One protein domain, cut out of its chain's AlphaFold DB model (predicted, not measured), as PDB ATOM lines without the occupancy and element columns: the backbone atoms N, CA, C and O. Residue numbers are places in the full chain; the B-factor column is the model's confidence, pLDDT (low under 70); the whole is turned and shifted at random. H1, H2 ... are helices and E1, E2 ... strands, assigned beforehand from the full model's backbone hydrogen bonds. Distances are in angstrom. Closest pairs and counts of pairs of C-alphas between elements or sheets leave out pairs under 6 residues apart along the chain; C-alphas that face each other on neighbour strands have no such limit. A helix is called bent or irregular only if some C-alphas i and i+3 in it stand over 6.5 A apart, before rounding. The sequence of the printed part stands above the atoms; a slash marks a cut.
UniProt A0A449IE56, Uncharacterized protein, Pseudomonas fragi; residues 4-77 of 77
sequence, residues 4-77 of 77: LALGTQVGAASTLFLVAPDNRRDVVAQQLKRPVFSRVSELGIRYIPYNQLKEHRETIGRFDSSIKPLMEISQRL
ATOM      1  N   LEU A   4      40.564  30.942 -17.660       48.09
ATOM      2  CA  LEU A   4      40.220  29.590 -18.116       48.09
ATOM      3  C   LEU A   4      40.977  29.151 -19.386       48.09
ATOM      4  O   LEU A   4      41.164  27.956 -19.600       48.09
ATOM      5  N   ALA A   5      41.427  30.104 -20.210       52.44
ATOM      6  CA  ALA A   5      42.182  29.834 -21.438       52.44
ATOM      7  C   ALA A   5      43.687  29.615 -21.189       52.44
ATOM      8  O   ALA A   5      44.391  29.154 -22.082       52.44
ATOM      9  N   LEU A   6      44.179  29.947 -19.988       50.78
ATOM     10  CA  LEU A   6      45.589  29.811 -19.601       50.78
ATOM     11  C   LEU A   6      45.843  28.606 -18.676       50.78
ATOM     12  O   LEU A   6      46.988  28.177 -18.550       50.78
ATOM     13  N   GLY A   7      44.800  28.078 -18.021       42.22
ATOM     14  CA  GLY A   7      44.897  26.970 -17.059       42.22
ATOM     15  C   GLY A   7      44.726  25.565 -17.647       42.22
ATOM     16  O   GLY A   7      45.117  24.584 -17.018       42.22
ATOM     17  N   THR A   8      44.171  25.437 -18.852       44.56
ATOM     18  CA  THR A   8      44.124  24.159 -19.575       44.56
ATOM     19  C   THR A   8      45.331  24.050 -20.499       44.56
ATOM     20  O   THR A   8      45.843  25.056 -20.977       44.56
ATOM     21  N   GLN A   9      45.809  22.829 -20.736       48.31
ATOM     22  CA  GLN A   9      46.945  22.471 -21.594       48.31
ATOM     23  C   GLN A   9      46.713  22.813 -23.087       48.31
ATOM     24  O   GLN A   9      46.910  21.987 -23.966       48.31
ATOM     25  N   VAL A  10      46.300  24.038 -23.403       51.38
ATOM     26  CA  VAL A  10      46.210  24.584 -24.763       51.38
ATOM     27  C   VAL A  10      47.618  24.918 -25.299       51.38
ATOM     28  O   VAL A  10      47.808  25.170 -26.483       51.38
ATOM     29  N   GLY A  11      48.640  24.893 -24.437       48.22
ATOM     30  CA  GLY A  11      49.926  25.553 -24.676       48.22
ATOM     31  C   GLY A  11      51.065  24.756 -25.318       48.22
ATOM     32  O   GLY A  11      52.122  25.342 -25.498       48.22
ATOM     33  N   ALA A  12      50.923  23.470 -25.659       49.78
ATOM     34  CA  ALA A  12      52.060  22.708 -26.210       49.78
ATOM     35  C   ALA A  12      51.983  22.427 -27.724       49.78
ATOM     36  O   ALA A  12      53.019  22.231 -28.352       49.78
ATOM     37  N   ALA A  13      50.787  22.409 -28.325       54.84
ATOM     38  CA  ALA A  13      50.618  21.981 -29.723       54.84
ATOM     39  C   ALA A  13      49.621  22.814 -30.549       54.84
ATOM     40  O   ALA A  13      49.405  22.526 -31.726       54.84
ATOM     41  N   SER A  14      48.993  23.837 -29.967       66.94
ATOM     42  CA  SER A  14      47.979  24.638 -30.659       66.94
ATOM     43  C   SER A  14      48.591  25.925 -31.209       66.94
ATOM     44  O   SER A  14      49.138  26.730 -30.463       66.94
ATOM     45  N   THR A  15      48.485  26.139 -32.524       75.94
ATOM     46  CA  THR A  15      48.851  27.427 -33.133       75.94
ATOM     47  C   THR A  15      47.736  28.436 -32.876       75.94
ATOM     48  O   THR A  15      46.589  28.193 -33.249       75.94
ATOM     49  N   LEU A  16      48.072  29.566 -32.252       84.62
ATOM     50  CA  LEU A  16      47.130  30.654 -31.991       84.62
ATOM     51  C   LEU A  16      47.211  31.727 -33.079       84.62
ATOM     52  O   LEU A  16      48.298  32.146 -33.481       84.62
ATOM     53  N   PHE A  17      46.047  32.213 -33.510       87.31
ATOM     54  CA  PHE A  17      45.932  33.302 -34.474       87.31
ATOM     55  C   PHE A  17      45.237  34.503 -33.841       87.31
ATOM     56  O   PHE A  17      44.165  34.375 -33.253       87.31
ATOM     57  N   LEU A  18      45.835  35.680 -33.994       90.38
ATOM     58  CA  LEU A  18      45.265  36.951 -33.587       90.38
ATOM     59  C   LEU A  18      44.812  37.715 -34.830       90.38
ATOM     60  O   LEU A  18      45.618  38.067 -35.689       90.38
ATOM     61  N   VAL A  19      43.505  37.956 -34.919       91.31
ATOM     62  CA  VAL A  19      42.868  38.575 -36.083       91.31
ATOM     63  C   VAL A  19      42.536  40.030 -35.767       91.31
ATOM     64  O   VAL A  19      41.778  40.305 -34.835       91.31
ATOM     65  N   ALA A  20      43.091  40.976 -36.521       91.25
ATOM     66  CA  ALA A  20      42.905  42.405 -36.267       91.25
ATOM     67  C   ALA A  20      43.036  43.247 -37.556       91.25
ATOM     68  O   ALA A  20      43.490  42.734 -38.576       91.25
ATOM     69  N   PRO A  21      42.633  44.535 -37.539       92.19
ATOM     70  CA  PRO A  21      42.805  45.427 -38.686       92.19
ATOM     71  C   PRO A  21      44.281  45.647 -39.020       92.19
ATOM     72  O   PRO A  21      45.066  45.896 -38.109       92.19
ATOM     73  N   ASP A  22      44.624  45.675 -40.307       89.81
ATOM     74  CA  ASP A  22      45.984  45.837 -40.842       89.81
ATOM     75  C   ASP A  22      46.828  46.921 -40.156       89.81
ATOM     76  O   ASP A  22      47.989  46.706 -39.816       89.81
ATOM     77  N   ASN A  23      46.221  48.078 -39.888       91.44
ATOM     78  CA  ASN A  23      46.889  49.227 -39.277       91.44
ATOM     79  C   ASN A  23      47.201  49.060 -37.778       91.44
ATOM     80  O   ASN A  23      47.800  49.949 -37.177       91.44
ATOM     81  N   ARG A  24      46.775  47.959 -37.144       90.88
ATOM     82  CA  ARG A  24      47.007  47.685 -35.717       90.88
ATOM     83  C   ARG A  24      48.105  46.663 -35.461       90.88
ATOM     84  O   ARG A  24      48.380  46.391 -34.294       90.88
ATOM     85  N   ARG A  25      48.740  46.109 -36.500       88.44
ATOM     86  CA  ARG A  25      49.787  45.090 -36.341       88.44
ATOM     87  C   ARG A  25      50.909  45.557 -35.410       88.44
ATOM     88  O   ARG A  25      51.210  44.864 -34.442       88.44
ATOM     89  N   ASP A  26      51.465  46.743 -35.639       88.50
ATOM     90  CA  ASP A  26      52.576  47.271 -34.836       88.50
ATOM     91  C   ASP A  26      52.180  47.547 -33.384       88.50
ATOM     92  O   ASP A  26      52.936  47.261 -32.456       88.50
ATOM     93  N   VAL A  27      50.962  48.049 -33.170       90.19
ATOM     94  CA  VAL A  27      50.420  48.293 -31.826       90.19
ATOM     95  C   VAL A  27      50.277  46.974 -31.066       90.19
ATOM     96  O   VAL A  27      50.662  46.886 -29.902       90.19
ATOM     97  N   VAL A  28      49.768  45.930 -31.722       88.19
ATOM     98  CA  VAL A  28      49.656  44.587 -31.139       88.19
ATOM     99  C   VAL A  28      51.035  44.006 -30.831       88.19
ATOM    100  O   VAL A  28      51.242  43.498 -29.728       88.19
ATOM    101  N   ALA A  29      51.987  44.117 -31.759       87.44
ATOM    102  CA  ALA A  29      53.352  43.637 -31.556       87.44
ATOM    103  C   ALA A  29      54.015  44.316 -30.345       87.44
ATOM    104  O   ALA A  29      54.664  43.658 -29.534       87.44
ATOM    105  N   GLN A  30      53.809  45.625 -30.165       89.31
ATOM    106  CA  GLN A  30      54.298  46.349 -28.990       89.31
ATOM    107  C   GLN A  30      53.623  45.895 -27.691       89.31
ATOM    108  O   GLN A  30      54.293  45.777 -26.667       89.31
ATOM    109  N   GLN A  31      52.317  45.609 -27.712       87.69
ATOM    110  CA  GLN A  31      51.614  45.103 -26.531       87.69
ATOM    111  C   GLN A  31      52.110  43.711 -26.130       87.69
ATOM    112  O   GLN A  31      52.371  43.496 -24.952       87.69
ATOM    113  N   LEU A  32      52.316  42.798 -27.082       85.19
ATOM    114  CA  LEU A  32      52.809  41.441 -26.803       85.19
ATOM    115  C   LEU A  32      54.216  41.422 -26.185       85.19
ATOM    116  O   LEU A  32      54.537  40.536 -25.398       85.19
ATOM    117  N   LYS A  33      55.040  42.440 -26.456       85.25
ATOM    118  CA  LYS A  33      56.357  42.601 -25.817       85.25
ATOM    119  C   LYS A  33      56.282  43.003 -24.339       85.25
ATOM    120  O   LYS A  33      57.312  43.045 -23.670       85.25
ATOM    121  N   ARG A  34      55.099  43.333 -23.807       85.12
ATOM    122  CA  ARG A  34      54.955  43.748 -22.405       85.12
ATOM    123  C   ARG A  34      55.029  42.537 -21.463       85.12
ATOM    124  O   ARG A  34      54.465  41.493 -21.783       85.12
ATOM    125  N   PRO A  35      55.594  42.692 -20.249       81.06
ATOM    126  CA  PRO A  35      55.796  41.583 -19.306       81.06
ATOM    127  C   PRO A  35      54.512  40.823 -18.952       81.06
ATOM    128  O   PRO A  35      54.523  39.606 -18.803       81.06
ATOM    129  N   VAL A  36      53.382  41.532 -18.877       83.56
ATOM    130  CA  VAL A  36      52.068  40.944 -18.569       83.56
ATOM    131  C   VAL A  36      51.585  39.949 -19.637       83.56
ATOM    132  O   VAL A  36      50.773  39.079 -19.343       83.56
ATOM    133  N   PHE A  37      52.117  40.037 -20.860       81.81
ATOM    134  CA  PHE A  37      51.796  39.149 -21.976       81.81
ATOM    135  C   PHE A  37      52.937  38.182 -22.317       81.81
ATOM    136  O   PHE A  37      52.849  37.485 -23.322       81.81
ATOM    137  N   SER A  38      53.980  38.072 -21.485       77.12
ATOM    138  CA  SER A  38      55.131  37.194 -21.761       77.12
ATOM    139  C   SER A  38      54.700  35.753 -22.051       77.12
ATOM    140  O   SER A  38      55.109  35.166 -23.045       77.12
ATOM    141  N   ARG A  39      53.762  35.233 -21.252       75.81
ATOM    142  CA  ARG A  39      53.225  33.871 -21.386       75.81
ATOM    143  C   ARG A  39      52.415  33.651 -22.666       75.81
ATOM    144  O   ARG A  39      52.235  32.524 -23.097       75.81
ATOM    145  N   VAL A  40      51.903  34.732 -23.251       75.25
ATOM    146  CA  VAL A  40      51.119  34.751 -24.494       75.25
ATOM    147  C   VAL A  40      52.064  34.810 -25.701       75.25
ATOM    148  O   VAL A  40      51.843  34.130 -26.699       75.25
ATOM    149  N   SER A  41      53.168  35.547 -25.575       72.25
ATOM    150  CA  SER A  41      54.245  35.609 -26.569       72.25
ATOM    151  C   SER A  41      54.989  34.279 -26.739       72.25
ATOM    152  O   SER A  41      55.436  33.968 -27.840       72.25
ATOM    153  N   GLU A  42      55.053  33.451 -25.692       75.69
ATOM    154  CA  GLU A  42      55.620  32.094 -25.754       75.69
ATOM    155  C   GLU A  42      54.764  31.096 -26.563       75.69
ATOM    156  O   GLU A  42      55.268  30.062 -26.989       75.69
ATOM    157  N   LEU A  43      53.490  31.410 -26.843       76.88
ATOM    158  CA  LEU A  43      52.555  30.517 -27.548       76.88
ATOM    159  C   LEU A  43      52.669  30.577 -29.085       76.88
ATOM    160  O   LEU A  43      51.863  29.968 -29.788       76.88
ATOM    161  N   GLY A  44      53.636  31.322 -29.630       77.88
ATOM    162  CA  GLY A  44      53.883  31.373 -31.075       77.88
ATOM    163  C   GLY A  44      52.731  31.983 -31.883       77.88
ATOM    164  O   GLY A  44      52.383  31.474 -32.952       77.88
ATOM    165  N   ILE A  45      52.130  33.060 -31.368       86.56
ATOM    166  CA  ILE A  45      50.974  33.729 -31.980       86.56
ATOM    167  C   ILE A  45      51.311  34.260 -33.369       86.56
ATOM    168  O   ILE A  45      52.331  34.915 -33.585       86.56
ATOM    169  N   ARG A  46      50.395  34.028 -34.306       89.75
ATOM    170  CA  ARG A  46      50.460  34.570 -35.662       89.75
ATOM    171  C   ARG A  46      49.355  35.589 -35.881       89.75
ATOM    172  O   ARG A  46      48.261  35.464 -35.344       89.75
ATOM    173  N   TYR A  47      49.637  36.599 -36.680       91.44
ATOM    174  CA  TYR A  47      48.729  37.693 -36.976       91.44
ATOM    175  C   TYR A  47      48.017  37.470 -38.301       91.44
ATOM    176  O   TYR A  47      48.676  37.222 -39.306       91.44
ATOM    177  N   ILE A  48      46.697  37.598 -38.329       92.44
ATOM    178  CA  ILE A  48      45.927  37.570 -39.574       92.44
ATOM    179  C   ILE A  48      45.241  38.928 -39.742       92.44
ATOM    180  O   ILE A  48      44.345  39.258 -38.958       92.44
ATOM    181  N   PRO A  49      45.631  39.728 -40.743       92.94
ATOM    182  CA  PRO A  49      44.928  40.963 -41.030       92.94
ATOM    183  C   PRO A  49      43.561  40.705 -41.679       92.94
ATOM    184  O   PRO A  49      43.320  39.677 -42.323       92.94
ATOM    185  N   TYR A  50      42.644  41.659 -41.530       92.19
ATOM    186  CA  TYR A  50      41.291  41.544 -42.080       92.19
ATOM    187  C   TYR A  50      41.264  41.438 -43.605       92.19
ATOM    188  O   TYR A  50      40.410  40.726 -44.136       92.19
ATOM    189  N   ASN A  51      42.177  42.108 -44.315       92.25
ATOM    190  CA  ASN A  51      42.264  41.992 -45.773       92.25
ATOM    191  C   ASN A  51      42.548  40.548 -46.222       92.25
ATOM    192  O   ASN A  51      41.856  40.046 -47.100       92.25
ATOM    193  N   GLN A  52      43.477  39.859 -45.564       90.31
ATOM    194  CA  GLN A  52      43.887  38.498 -45.876       90.31
ATOM    195  C   GLN A  52      42.752  37.513 -45.607       90.31
ATOM    196  O   GLN A  52      42.473  36.652 -46.439       90.31
ATOM    197  N   LEU A  53      42.033  37.696 -44.495       88.00
ATOM    198  CA  LEU A  53      40.852  36.892 -44.186       88.00
ATOM    199  C   LEU A  53      39.718  37.125 -45.196       88.00
ATOM    200  O   LEU A  53      39.019  36.187 -45.573       88.00
ATOM    201  N   LYS A  54      39.526  38.374 -45.635       88.19
ATOM    202  CA  LYS A  54      38.502  38.738 -46.621       88.19
ATOM    203  C   LYS A  54      38.821  38.160 -47.999       88.19
ATOM    204  O   LYS A  54      37.917  37.642 -48.647       88.19
ATOM    205  N   GLU A  55      40.078  38.238 -48.418       89.25
ATOM    206  CA  GLU A  55      40.565  37.749 -49.710       89.25
ATOM    207  C   GLU A  55      40.511  36.216 -49.798       89.25
ATOM    208  O   GLU A  55      40.080  35.670 -50.807       89.25
ATOM    209  N   HIS A  56      40.827  35.516 -48.705       85.62
ATOM    210  CA  HIS A  56      40.877  34.049 -48.668       85.62
ATOM    211  C   HIS A  56      39.627  33.407 -48.042       85.62
ATOM    212  O   HIS A  56      39.628  32.214 -47.727       85.62
ATOM    213  N   ARG A  57      38.538  34.173 -47.873       84.81
ATOM    214  CA  ARG A  57      37.292  33.724 -47.223       84.81
ATOM    215  C   ARG A  57      36.733  32.446 -47.843       84.81
ATOM    216  O   ARG A  57      36.281  31.567 -47.115       84.81
ATOM    217  N   GLU A  58      36.730  32.353 -49.169       81.69
ATOM    218  CA  GLU A  58      36.184  31.193 -49.880       81.69
ATOM    219  C   GLU A  58      37.049  29.946 -49.684       81.69
ATOM    220  O   GLU A  58      36.516  28.858 -49.482       81.69
ATOM    221  N   THR A  59      38.372  30.109 -49.676       78.12
ATOM    222  CA  THR A  59      39.336  29.026 -49.444       78.12
ATOM    223  C   THR A  59      39.258  28.499 -48.013       78.12
ATOM    224  O   THR A  59      39.313  27.294 -47.809       78.12
ATOM    225  N   ILE A  60      39.077  29.381 -47.023       78.69
ATOM    226  CA  ILE A  60      38.928  29.002 -45.606       78.69
ATOM    227  C   ILE A  60      37.540  28.404 -45.334       78.69
ATOM    228  O   ILE A  60      37.401  27.481 -44.536       78.69
ATOM    229  N   GLY A  61      36.500  28.936 -45.984       75.19
ATOM    230  CA  GLY A  61      35.121  28.467 -45.835       75.19
ATOM    231  C   GLY A  61      34.888  27.078 -46.431       75.19
ATOM    232  O   GLY A  61      34.018  26.345 -45.959       75.19
ATOM    233  N   ARG A  62      35.694  26.686 -47.426       75.00
ATOM    234  CA  ARG A  62      35.822  25.294 -47.861       75.00
ATOM    235  C   ARG A  62      36.608  24.557 -46.784       75.00
ATOM    236  O   ARG A  62      37.829  24.499 -46.821       75.00
ATOM    237  N   PHE A  63      35.874  24.047 -45.800       60.31
ATOM    238  CA  PHE A  63      36.334  23.315 -44.616       60.31
ATOM    239  C   PHE A  63      37.013  21.966 -44.956       60.31
ATOM    240  O   PHE A  63      36.808  20.968 -44.272       60.31
ATOM    241  N   ASP A  64      37.829  21.912 -46.009       60.22
ATOM    242  CA  ASP A  64      38.641  20.760 -46.390       60.22
ATOM    243  C   ASP A  64      39.914  20.732 -45.518       60.22
ATOM    244  O   ASP A  64      41.040  21.017 -45.913       60.22
ATOM    245  N   SER A  65      39.674  20.468 -44.234       54.94
ATOM    246  CA  SER A  65      40.508  19.657 -43.344       54.94
ATOM    247  C   SER A  65      41.977  20.039 -43.107       54.94
ATOM    248  O   SER A  65      42.790  19.151 -42.848       54.94
ATOM    249  N   SER A  66      42.379  21.315 -43.126       69.50
ATOM    250  CA  SER A  66      43.732  21.684 -42.668       69.50
ATOM    251  C   SER A  66      43.872  23.126 -42.183       69.50
ATOM    252  O   SER A  66      43.315  24.050 -42.757       69.50
ATOM    253  N   ILE A  67      44.732  23.334 -41.178       79.44
ATOM    254  CA  ILE A  67      45.165  24.662 -40.694       79.44
ATOM    255  C   ILE A  67      46.089  25.390 -41.692       79.44
ATOM    256  O   ILE A  67      46.478  26.534 -41.467       79.44
ATOM    257  N   LYS A  68      46.452  24.727 -42.801       82.75
ATOM    258  CA  LYS A  68      47.354  25.230 -43.849       82.75
ATOM    259  C   LYS A  68      46.939  26.591 -44.426       82.75
ATOM    260  O   LYS A  68      47.789  27.473 -44.395       82.75
ATOM    261  N   PRO A  69      45.682  26.818 -44.858       85.19
ATOM    262  CA  PRO A  69      45.296  28.105 -45.435       85.19
ATOM    263  C   PRO A  69      45.448  29.243 -44.422       85.19
ATOM    264  O   PRO A  69      45.934  30.314 -44.761       85.19
ATOM    265  N   LEU A  70      45.109  28.989 -43.150       85.19
ATOM    266  CA  LEU A  70      45.306  29.950 -42.061       85.19
ATOM    267  C   LEU A  70      46.791  30.233 -41.817       85.19
ATOM    268  O   LEU A  70      47.161  31.377 -41.580       85.19
ATOM    269  N   MET A  71      47.648  29.212 -41.900       85.88
ATOM    270  CA  MET A  71      49.097  29.378 -41.783       85.88
ATOM    271  C   MET A  71      49.673  30.224 -42.924       85.88
ATOM    272  O   MET A  71      50.526  31.066 -42.647       85.88
ATOM    273  N   GLU A  72      49.199  30.044 -44.159       87.94
ATOM    274  CA  GLU A  72      49.657  30.798 -45.336       87.94
ATOM    275  C   GLU A  72      49.309  32.285 -45.262       87.94
ATOM    276  O   GLU A  72      50.157  33.126 -45.547       87.94
ATOM    277  N   ILE A  73      48.100  32.619 -44.806       89.62
ATOM    278  CA  ILE A  73      47.655  34.018 -44.712       89.62
ATOM    279  C   ILE A  73      48.116  34.728 -43.432       89.62
ATOM    280  O   ILE A  73      47.838  35.913 -43.218       89.62
ATOM    281  N   SER A  74      48.782  33.995 -42.540       90.12
ATOM    282  CA  SER A  74      49.230  34.504 -41.250       90.12
ATOM    283  C   SER A  74      50.656  35.047 -41.289       90.12
ATOM    284  O   SER A  74      51.557  34.503 -41.923       90.12
ATOM    285  N   GLN A  75      50.883  36.111 -40.533       89.06
ATOM    286  CA  GLN A  75      52.149  36.823 -40.430       89.06
ATOM    287  C   GLN A  75      52.758  36.596 -39.043       89.06
ATOM    288  O   GLN A  75      52.043  36.522 -38.044       89.06
ATOM    289  N   ARG A  76      54.088  36.499 -38.948       84.94
ATOM    290  CA  ARG A  76      54.771  36.474 -37.643       84.94
ATOM    291  C   ARG A  76      54.788  37.877 -37.021       84.94
ATOM    292  O   ARG A  76      54.966  38.867 -37.742       84.94
ATOM    293  N   LEU A  77      54.564  37.942 -35.709       78.81
ATOM    294  CA  LEU A  77      54.651  39.156 -34.886       78.81
ATOM    295  C   LEU A  77      56.026  39.292 -34.235       78.81
ATOM    296  O   LEU A  77      56.661  38.241 -33.999       78.81
TER     297      LEU A  77
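AT A GLANCE: This is residues 4 to 77 of the 77 residues of an uncharacterized protein of Pseudomonas fragi (UniProt A0A449IE56). What shape does the backbone make? Two short parallel strands, E1 and E2, lie side by side in the middle of an open, thin body, with H2 and H3 in a loop of chain on one side and H4, H5 and H6 in an arc on the other; residues 75 and 76 come back to pair beside E2, and H1 lies far out at the end of a loose first stretch. What is it made of? The printed part has 74 residues with six named helices and two named strands, in the order H1, E1, H2, H3, E2, H4, H5, H6; its class is mostly helix, and the sheet has the order E1, E2, all parallel. How large and how dense is it? It is only just compact, close to loose, with a radius of gyration of the C-alphas of 13.4 A, and it spans 37 by 30 by 18 A.

IN THESE COORDINATES: Where does the printed part begin? H1, residues 4 to 7, begins with C-alpha 4 at (40.220, 29.590, -18.116). E1 follows at residues 17 to 20, 9.8 A long from first to last C-alpha. What lies between the two strands? H2, residues 22 to 32, is the longest helix at 16.2 A, and H3, residues 35 to 41, measures 9.5 A. Both are irregular: C-alphas 23 and 26 are 7.5 A apart in H2, and C-alphas 36 and 39 are 7.7 A apart in H3. What comes after them? E2, residues 46 to 49, begins with C-alpha 46 at (50.460, 34.570, -35.662) and is 10.0 A long. H4 has residues 50 to 55, H5 residues 57 to 61, and H6 residues 68 to 72, ending with C-alpha 72 at (49.657, 30.798, -45.336).

HOW THE PARTS SIT: Does H1 meet another helix? H1 touches no helix and is apart from E2. How do the strands pair? E1 and E2 are parallel neighbours at 30 degrees; C-alphas 17 and 46 face each other at 4.8 A, and N 18 and O 46, at 2.8 A, are within hydrogen-bond range, as are N 48 and O 18 at 2.9 A. With H2 and H3 between them they form a strand-helix-strand unit, two parallel neighbour strands joined through helices, whose crossover is right-handed. How do the helices stand? H2 comes closest to E2 at the C-alphas of Asp 22 and Pro 49, 5.0 A apart. H2 and H3 touch only at the corner by their link, closest at the C-alphas of Leu 32 and Ser 41, 6.0 A apart, with a steep tilt of 65 degrees, opposite ways. H5 and H6 only just touch, only at the corner by their link, with 3 pairs of C-alphas within 8 A, the closest those of Ile 60 and Pro 69 at 6.4 A; H4 and H5 meet only through their link, and E2 and H6 are near each other. What do the helix backbones show? In H4, H5 and H6 every O i to N i+4 pair is within hydrogen-bond range; in H2 it is 5 of 7, in H3 1 of 3 beside 3 of 4 O i to N i+3 pairs, and H1 is too short for an O i to N i+4 pair.

THE WHOLE: How far does it reach? The two C-alphas farthest apart, those of Pro 35 and Arg 62, are 38.5 A apart. Is the backbone whole, and are its links long? The printed part has no cut and no long link, and residues 61 to 66 stand free. Where is confidence low? The mean pLDDT of the printed part is 78.8, and residues 4 to 14 and 63 to 66 are under 70.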